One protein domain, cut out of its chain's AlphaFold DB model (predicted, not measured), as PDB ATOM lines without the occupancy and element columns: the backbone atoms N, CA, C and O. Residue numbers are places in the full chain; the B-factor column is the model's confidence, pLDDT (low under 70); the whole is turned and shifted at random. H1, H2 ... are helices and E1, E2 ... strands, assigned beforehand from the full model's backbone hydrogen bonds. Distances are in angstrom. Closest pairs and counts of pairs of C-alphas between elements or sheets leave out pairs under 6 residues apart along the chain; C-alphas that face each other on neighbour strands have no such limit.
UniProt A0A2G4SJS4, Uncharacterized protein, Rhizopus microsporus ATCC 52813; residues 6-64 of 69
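Overview. This is residues 6 to 64 of the 69 residues of an uncharacterized protein of Rhizopus microsporus ATCC 52813 (UniProt A0A2G4SJS4). A small two-stranded hairpin, E1 and E2, stands in the middle of a flat domain, with H1 and H2 set at a wide angle on one side of it and the short helix H3 on the other. After H3 the last printed stretch folds back, and residues 62 to 63 pair with E1. The printed part has 59 residues, with three named helices and two named strands that follow along the chain as H1, H2, E1, E2, H3; the sheet E1 - E2 is antiparallel and the class is mixed, helices and strands. The whole is compact, with a radius of gyration of the C-alphas of 11.4 A and spans of 33 by 24 by 13 A.

Along the chain. Find C-alpha 6 at (25.273, -31.278, -6.598); from there H1 runs through residues 6 to 12, 10.1 A long. H2, residues 19 to 31, is the longest helix at 18.5 A. E1 holds residues 35 to 39, 12.6 A, and E2 residues 47 to 50, 10.2 A. H3, residues 51 to 56, ends at C-alpha 56, (15.312, -42.639, -25.224).

Arrangement. Look at Lys 6 and Val 22, whose C-alphas, 6.0 A apart, are the closest where H1 and H2 touch; H2 does so with residues 21 to 26 alone. Their lines are only just about perpendicular, at 70.4 degrees. The closest C-alphas of H1 and E1, Ile 9 and Ile 37, are 7.0 A apart. In the hairpin E1 and E2, at 137 degrees, N 36 and O 49 are within hydrogen-bond range at 2.9 A, as are N 47 and O 38 at 2.8 A. Residues 38 to 39 of E1 also pair, antiparallel, with residues 62 to 63. The closest C-alphas of E1 and H3, Val 35 and Lys 51, are 5.2 A apart. H3 is apart from H1 and H2. In H1, H2 and H3 every O i to N i+4 pair is within hydrogen-bond range.

Size, cuts and confidence. The two C-alphas farthest apart, Glu 20 and Lys 56, are 33.0 A apart, while those of Lys 6 and Tyr 64, first and last printed, are 8.6 A apart. The printed part has no cut and no long link. Mean pLDDT of the printed part is 96.7, and no printed residue is under 70.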
ATOM      1  N   LYS A   6      25.304 -32.584  -7.278       96.75
ATOM      2  CA  LYS A   6      25.273 -31.278  -6.598       96.75
ATOM      3  C   LYS A   6      26.332 -30.317  -7.143       96.75
ATOM      4  O   LYS A   6      26.043 -29.138  -7.331       96.75
ATOM      5  N   LEU A   7      27.542 -30.815  -7.404       96.56
ATOM      6  CA  LEU A   7      28.606 -30.007  -7.994       96.56
ATOM      7  C   LEU A   7      28.250 -29.604  -9.430       96.56
ATOM      8  O   LEU A   7      28.408 -28.439  -9.786       96.56
ATOM      9  N   ALA A   8      27.703 -30.528 -10.223       97.56
ATOM     10  CA  ALA A   8      27.249 -30.256 -11.584       97.56
ATOM     11  C   ALA A   8      26.202 -29.135 -11.636       97.56
ATOM     12  O   ALA A   8      26.261 -28.285 -12.520       97.56
ATOM     13  N   ILE A   9      25.283 -29.080 -10.667       97.50
ATOM     14  CA  ILE A   9      24.299 -27.991 -10.572       97.50
ATOM     15  C   ILE A   9      24.981 -26.645 -10.402       97.50
ATOM     16  O   ILE A   9      24.683 -25.709 -11.145       97.50
ATOM     17  N   CYS A  10      25.902 -26.543  -9.449       97.75
ATOM     18  CA  CYS A  10      26.658 -25.314  -9.242       97.75
ATOM     19  C   CYS A  10      27.444 -24.932 -10.505       97.75
ATOM     20  O   CYS A  10      27.419 -23.770 -10.901       97.75
ATOM     21  N   MET A  11      28.049 -25.904 -11.194       97.50
ATOM     22  CA  MET A  11      28.752 -25.671 -12.459       97.50
ATOM     23  C   MET A  11      27.828 -25.147 -13.568       97.50
ATOM     24  O   MET A  11      28.200 -24.200 -14.253       97.50
ATOM     25  N   TYR A  12      26.620 -25.702 -13.721       97.94
ATOM     26  CA  TYR A  12      25.643 -25.252 -14.723       97.94
ATOM     27  C   TYR A  12      25.218 -23.796 -14.510       97.94
ATOM     28  O   TYR A  12      25.097 -23.032 -15.465       97.94
ATOM     29  N   TYR A  13      25.035 -23.393 -13.252       97.75
ATOM     30  CA  TYR A  13      24.682 -22.020 -12.891       97.75
ATOM     31  C   TYR A  13      25.895 -21.092 -12.723       97.75
ATOM     32  O   TYR A  13      25.719 -19.954 -12.290       97.75
ATOM     33  N   TYR A  14      27.112 -21.551 -13.048       97.00
ATOM     34  CA  TYR A  14      28.366 -20.813 -12.841       97.00
ATOM     35  C   TYR A  14      28.508 -20.258 -11.414       97.00
ATOM     36  O   TYR A  14      28.963 -19.135 -11.198       97.00
ATOM     37  N   ALA A  15      28.091 -21.052 -10.432       97.44
ATOM     38  CA  ALA A  15      28.071 -20.694  -9.025       97.44
ATOM     39  C   ALA A  15      29.082 -21.516  -8.219       97.44
ATOM     40  O   ALA A  15      29.417 -22.650  -8.564       97.44
ATOM     41  N   GLU A  16      29.533 -20.959  -7.096       97.69
ATOM     42  CA  GLU A  16      30.384 -21.683  -6.153       97.69
ATOM     43  C   GLU A  16      29.641 -22.861  -5.510       97.69
ATOM     44  O   GLU A  16      28.418 -22.827  -5.306       97.69
ATOM     45  N   TYR A  17      30.392 -23.908  -5.161       96.31
ATOM     46  CA  TYR A  17      29.844 -25.077  -4.487       96.31
ATOM     47  C   TYR A  17      29.623 -24.794  -2.997       96.31
ATOM     48  O   TYR A  17      30.506 -24.995  -2.167       96.31
ATOM     49  N   THR A  18      28.418 -24.327  -2.674       97.69
ATOM     50  CA  THR A  18      27.942 -24.085  -1.306       97.69
ATOM     51  C   THR A  18      26.592 -24.765  -1.094       97.69
ATOM     52  O   THR A  18      25.827 -24.958  -2.042       97.69
ATOM     53  N   GLU A  19      26.262 -25.116   0.150       97.00
ATOM     54  CA  GLU A  19      24.964 -25.738   0.463       97.00
ATOM     55  C   GLU A  19      23.776 -24.845   0.079       97.00
ATOM     56  O   GLU A  19      22.756 -25.339  -0.409       97.00
ATOM     57  N   GLU A  20      23.920 -23.526   0.243       98.25
ATOM     58  CA  GLU A  20      22.910 -22.539  -0.144       98.25
ATOM     59  C   GLU A  20      22.654 -22.559  -1.656       98.25
ATOM     60  O   GLU A  20      21.501 -22.664  -2.085       98.25
ATOM     61  N   ASN A  21      23.718 -22.532  -2.463       98.19
ATOM     62  CA  ASN A  21      23.611 -22.585  -3.919       98.19
ATOM     63  C   ASN A  21      23.006 -23.910  -4.380       98.19
ATOM     64  O   ASN A  21      22.073 -23.912  -5.183       98.19
ATOM     65  N   VAL A  22      23.469 -25.037  -3.828       97.31
ATOM     66  CA  VAL A  22      22.909 -26.358  -4.144       97.31
ATOM     67  C   VAL A  22      21.410 -26.384  -3.861       97.31
ATOM     68  O   VAL A  22      20.638 -26.807  -4.721       97.31
ATOM     69  N   LYS A  23      20.974 -25.900  -2.692       98.00
ATOM     70  CA  LYS A  23      19.552 -25.853  -2.325       98.00
ATOM     71  C   LYS A  23      18.755 -24.964  -3.280       98.00
ATOM     72  O   LYS A  23      17.737 -25.406  -3.808       98.00
ATOM     73  N   LYS A  24      19.227 -23.739  -3.527       98.19
ATOM     74  CA  LYS A  24      18.582 -22.769  -4.424       98.19
ATOM     75  C   LYS A  24      18.372 -23.355  -5.820       98.19
ATOM     76  O   LYS A  24      17.253 -23.362  -6.324       98.19
ATOM     77  N   TYR A  25      19.435 -23.875  -6.422       98.06
ATOM     78  CA  TYR A  25      19.410 -24.350  -7.802       98.06
ATOM     79  C   TYR A  25      18.759 -25.726  -7.961       98.06
ATOM     80  O   TYR A  25      18.188 -26.011  -9.012       98.06
ATOM     81  N   THR A  26      18.748 -26.551  -6.912       96.50
ATOM     82  CA  THR A  26      17.917 -27.764  -6.877       96.50
ATOM     83  C   THR A  26      16.436 -27.412  -7.015       96.50
ATOM     84  O   THR A  26      15.718 -28.052  -7.781       96.50
ATOM     85  N   GLU A  27      15.965 -26.382  -6.306       97.50
ATOM     86  CA  GLU A  27      14.578 -25.925  -6.427       97.50
ATOM     87  C   GLU A  27      14.281 -25.310  -7.803       97.50
ATOM     88  O   GLU A  27      13.185 -25.514  -8.323       97.50
ATOM     89  N   GLU A  28      15.243 -24.630  -8.440       96.69
ATOM     90  CA  GLU A  28      15.087 -24.169  -9.832       96.69
ATOM     91  C   GLU A  28      14.914 -25.336 -10.810       96.69
ATOM     92  O   GLU A  28      13.994 -25.324 -11.623       96.69
ATOM     93  N   ILE A  29      15.737 -26.384 -10.715       95.81
ATOM     94  CA  ILE A  29      15.609 -27.555 -11.601       95.81
ATOM     95  C   ILE A  29      14.258 -28.245 -11.384       95.81
ATOM     96  O   ILE A  29      13.582 -28.572 -12.357       95.81
ATOM     97  N   LYS A  30      13.802 -28.394 -10.132       95.06
ATOM     98  CA  LYS A  30      12.457 -28.927  -9.849       95.06
ATOM     99  C   LYS A  30      11.349 -28.086 -10.493       95.06
ATOM    100  O   LYS A  30      10.375 -28.653 -10.981       95.06
ATOM    101  N   ARG A  31      11.495 -26.753 -10.526       97.00
ATOM    102  CA  ARG A  31      10.541 -25.842 -11.188       97.00
ATOM    103  C   ARG A  31      10.487 -26.022 -12.706       97.00
ATOM    104  O   ARG A  31       9.429 -25.799 -13.287       97.00
ATOM    105  N   LEU A  32      11.583 -26.440 -13.343       95.31
ATOM    106  CA  LEU A  32      11.636 -26.697 -14.789       95.31
ATOM    107  C   LEU A  32      10.851 -27.953 -15.216       95.31
ATOM    108  O   LEU A  32      10.613 -28.149 -16.408       95.31
ATOM    109  N   GLY A  33      10.416 -28.786 -14.266       95.75
ATOM    110  CA  GLY A  33       9.579 -29.956 -14.524       95.75
ATOM    111  C   GLY A  33      10.385 -31.239 -14.728       95.75
ATOM    112  O   GLY A  33      11.297 -31.536 -13.959       95.75
ATOM    113  N   ASP A  34      10.019 -32.042 -15.733       96.94
ATOM    114  CA  ASP A  34      10.600 -33.378 -15.963       96.94
ATOM    115  C   ASP A  34      11.956 -33.324 -16.687       96.94
ATOM    116  O   ASP A  34      12.163 -33.892 -17.764       96.94
ATOM    117  N   VAL A  35      12.893 -32.604 -16.079       97.75
ATOM    118  CA  VAL A  35      14.266 -32.447 -16.552       97.75
ATOM    119  C   VAL A  35      15.260 -32.998 -15.542       97.75
ATOM    120  O   VAL A  35      14.934 -33.230 -14.377       97.75
ATOM    121  N   GLU A  36      16.476 -33.238 -16.008       96.94
ATOM    122  CA  GLU A  36      17.599 -33.679 -15.194       96.94
ATOM    123  C   GLU A  36      18.885 -33.003 -15.667       96.94
ATOM    124  O   GLU A  36      19.029 -32.684 -16.853       96.94
ATOM    125  N   ILE A  37      19.813 -32.790 -14.734       97.38
ATOM    126  CA  ILE A  37      21.163 -32.345 -15.055       97.38
ATOM    127  C   ILE A  37      22.035 -33.551 -15.411       97.38
ATOM    128  O   ILE A  37      22.139 -34.537 -14.680       97.38
ATOM    129  N   CYS A  38      22.661 -33.480 -16.573       96.75
ATOM    130  CA  CYS A  38      23.474 -34.551 -17.127       96.75
ATOM    131  C   CYS A  38      24.614 -33.960 -17.956       96.75
ATOM    132  O   CYS A  38      24.762 -32.743 -18.061       96.75
ATOM    133  N   TYR A  39      25.396 -34.816 -18.597       97.06
ATOM    134  CA  TYR A  39      26.380 -34.410 -19.595       97.06
ATOM    135  C   TYR A  39      26.358 -35.366 -20.784       97.06
ATOM    136  O   TYR A  39      25.820 -36.467 -20.698       97.06
ATOM    137  N   ASN A  40      26.899 -34.931 -21.921       95.25
ATOM    138  CA  ASN A  40      27.018 -35.774 -23.112       95.25
ATOM    139  C   ASN A  40      28.445 -36.327 -23.237       95.25
ATOM    140  O   ASN A  40      28.666 -37.522 -23.070       95.25
ATOM    141  N   ILE A  41      29.414 -35.432 -23.470       94.56
ATOM    142  CA  ILE A  41      30.820 -35.792 -23.705       94.56
ATOM    143  C   ILE A  41      31.696 -35.365 -22.524       94.56
ATOM    144  O   ILE A  41      32.429 -36.181 -21.976       94.56
ATOM    145  N   ASP A  42      31.617 -34.093 -22.125       95.56
ATOM    146  CA  ASP A  42      32.459 -33.531 -21.068       95.56
ATOM    147  C   ASP A  42      31.663 -33.368 -19.761       95.56
ATOM    148  O   ASP A  42      30.742 -32.547 -19.719       95.56
ATOM    149  N   PRO A  43      32.012 -34.083 -18.673       95.44
ATOM    150  CA  PRO A  43      31.349 -33.927 -17.379       95.44
ATOM    151  C   PRO A  43      31.555 -32.538 -16.761       95.44
ATOM    152  O   PRO A  43      30.849 -32.193 -15.817       95.44
ATOM    153  N   LYS A  44      32.472 -31.710 -17.278       95.94
ATOM    154  CA  LYS A  44      32.639 -30.313 -16.854       95.94
ATOM    155  C   LYS A  44      31.708 -29.330 -17.567       95.94
ATOM    156  O   LYS A  44      31.726 -28.147 -17.236       95.94
ATOM    157  N   GLN A  45      30.918 -29.799 -18.530       96.56
ATOM    158  CA  GLN A  45      29.942 -29.003 -19.273       96.56
ATOM    159  C   GLN A  45      28.535 -29.571 -19.030       96.56
ATOM    160  O   GLN A  45      27.962 -30.207 -19.922       96.56
ATOM    161  N   PRO A  46      27.985 -29.405 -17.811       97.50
ATOM    162  CA  PRO A  46      26.650 -29.887 -17.488       97.50
ATOM    163  C   PRO A  46      25.594 -29.222 -18.372       97.50
ATOM    164  O   PRO A  46      25.676 -28.041 -18.709       97.50
ATOM    165  N   ILE A  47      24.566 -29.991 -18.708       97.56
ATOM    166  CA  ILE A  47      23.403 -29.562 -19.482       97.56
ATOM    167  C   ILE A  47      22.124 -30.045 -18.803       97.56
ATOM    168  O   ILE A  47      22.126 -31.048 -18.091       97.56
ATOM    169  N   ILE A  48      21.016 -29.351 -19.062       97.44
ATOM    170  CA  ILE A  48      19.680 -29.773 -18.634       97.44
ATOM    171  C   ILE A  48      18.956 -30.395 -19.823       97.44
ATOM    172  O   ILE A  48      18.873 -29.801 -20.901       97.44
ATOM    173  N   VAL A  49      18.426 -31.598 -19.625       97.25
ATOM    174  CA  VAL A  49      17.717 -32.363 -20.655       97.25
ATOM    175  C   VAL A  49      16.467 -32.990 -20.049       97.25
ATOM    176  O   VAL A  49      16.432 -33.298 -18.861       97.25
ATOM    177  N   THR A  50      15.417 -33.193 -20.848       97.38
ATOM    178  CA  THR A  50      14.226 -33.913 -20.377       97.38
ATOM    179  C   THR A  50      14.570 -35.356 -20.013       97.38
ATOM    180  O   THR A  50      15.337 -36.025 -20.718       97.38
ATOM    181  N   LYS A  51      13.964 -35.886 -18.946       96.62
ATOM    182  CA  LYS A  51      14.209 -37.277 -18.528       96.62
ATOM    183  C   LYS A  51      13.796 -38.273 -19.606       96.62
ATOM    184  O   LYS A  51      14.445 -39.302 -19.779       96.62
ATOM    185  N   GLU A  52      12.763 -37.952 -20.381       97.44
ATOM    186  CA  GLU A  52      12.365 -38.734 -21.552       97.44
ATOM    187  C   GLU A  52      13.490 -38.853 -22.590       97.44
ATOM    188  O   GLU A  52      13.753 -39.950 -23.084       97.44
ATOM    189  N   ARG A  53      14.189 -37.757 -22.905       96.62
ATOM    190  CA  ARG A  53      15.267 -37.766 -23.899       96.62
ATOM    191  C   ARG A  53      16.480 -38.554 -23.410       96.62
ATOM    192  O   ARG A  53      17.046 -39.305 -24.197       96.62
ATOM    193  N   ILE A  54      16.814 -38.466 -22.122       96.88
ATOM    194  CA  ILE A  54      17.857 -39.300 -21.503       96.88
ATOM    195  C   ILE A  54      17.494 -40.786 -21.635       96.88
ATOM    196  O   ILE A  54      18.298 -41.578 -22.120       96.88
ATOM    197  N   ARG A  55      16.254 -41.159 -21.291       96.00
ATOM    198  CA  ARG A  55      15.764 -42.548 -21.389       96.00
ATOM    199  C   ARG A  55      15.766 -43.081 -22.824       96.00
ATOM    200  O   ARG A  55      16.109 -44.238 -23.040       96.00
ATOM    201  N   LYS A  56      15.372 -42.257 -23.801       97.44
ATOM    202  CA  LYS A  56      15.312 -42.639 -25.224       97.44
ATOM    203  C   LYS A  56      16.680 -42.625 -25.917       97.44
ATOM    204  O   LYS A  56      16.804 -43.194 -26.998       97.44
ATOM    205  N   MET A  57      17.695 -41.990 -25.325       96.12
ATOM    206  CA  MET A  57      19.043 -41.858 -25.890       96.12
ATOM    207  C   MET A  57      20.129 -42.216 -24.852       96.12
ATOM    208  O   MET A  57      20.943 -41.360 -24.496       96.12
ATOM    209  N   PRO A  58      20.187 -43.476 -24.376       88.56
ATOM    210  CA  PRO A  58      21.051 -43.874 -23.257       88.56
ATOM    211  C   PRO A  58      22.554 -43.718 -23.540       88.56
ATOM    212  O   PRO A  58      23.337 -43.547 -22.616       88.56
ATOM    213  N   ASN A  59      22.961 -43.731 -24.812       93.12
ATOM    214  CA  ASN A  59      24.364 -43.567 -25.215       93.12
ATOM    215  C   ASN A  59      24.767 -42.098 -25.431       93.12
ATOM    216  O   ASN A  59      25.917 -41.826 -25.762       93.12
ATOM    217  N   SER A  60      23.826 -41.157 -25.320       95.88
ATOM    218  CA  SER A  60      24.060 -39.730 -25.587       95.88
ATOM    219  C   SER A  60      24.095 -38.875 -24.327       95.88
ATOM    220  O   SER A  60      24.505 -37.720 -24.397       95.88
ATOM    221  N   TYR A  61      23.636 -39.408 -23.196       96.88
ATOM    222  CA  TYR A  61      23.544 -38.672 -21.944       96.88
ATOM    223  C   TYR A  61      23.992 -39.546 -20.786       96.88
ATOM    224  O   TYR A  61      23.546 -40.679 -20.636       96.88
ATOM    225  N   GLN A  62      24.849 -38.981 -19.953       95.94
ATOM    226  CA  GLN A  62      25.412 -39.614 -18.775       95.94
ATOM    227  C   GLN A  62      24.948 -38.825 -17.552       95.94
ATOM    228  O   GLN A  62      25.025 -37.592 -17.520       95.94
ATOM    229  N   LEU A  63      24.402 -39.536 -16.569       95.75
ATOM    230  CA  LEU A  63      23.941 -38.942 -15.319       95.75
ATOM    231  C   LEU A  63      25.111 -38.792 -14.353       95.75
ATOM    232  O   LEU A  63      25.968 -39.669 -14.260       95.75
ATOM    233  N   TYR A  64      25.111 -37.696 -13.602       96.00
ATOM    234  CA  TYR A  64      26.045 -37.530 -12.499       96.00
ATOM    235  C   TYR A  64      25.635 -38.410 -11.306       96.00
ATOM    236  O   TYR A  64      24.437 -38.540 -11.030       96.00
TER     237      TYR A  64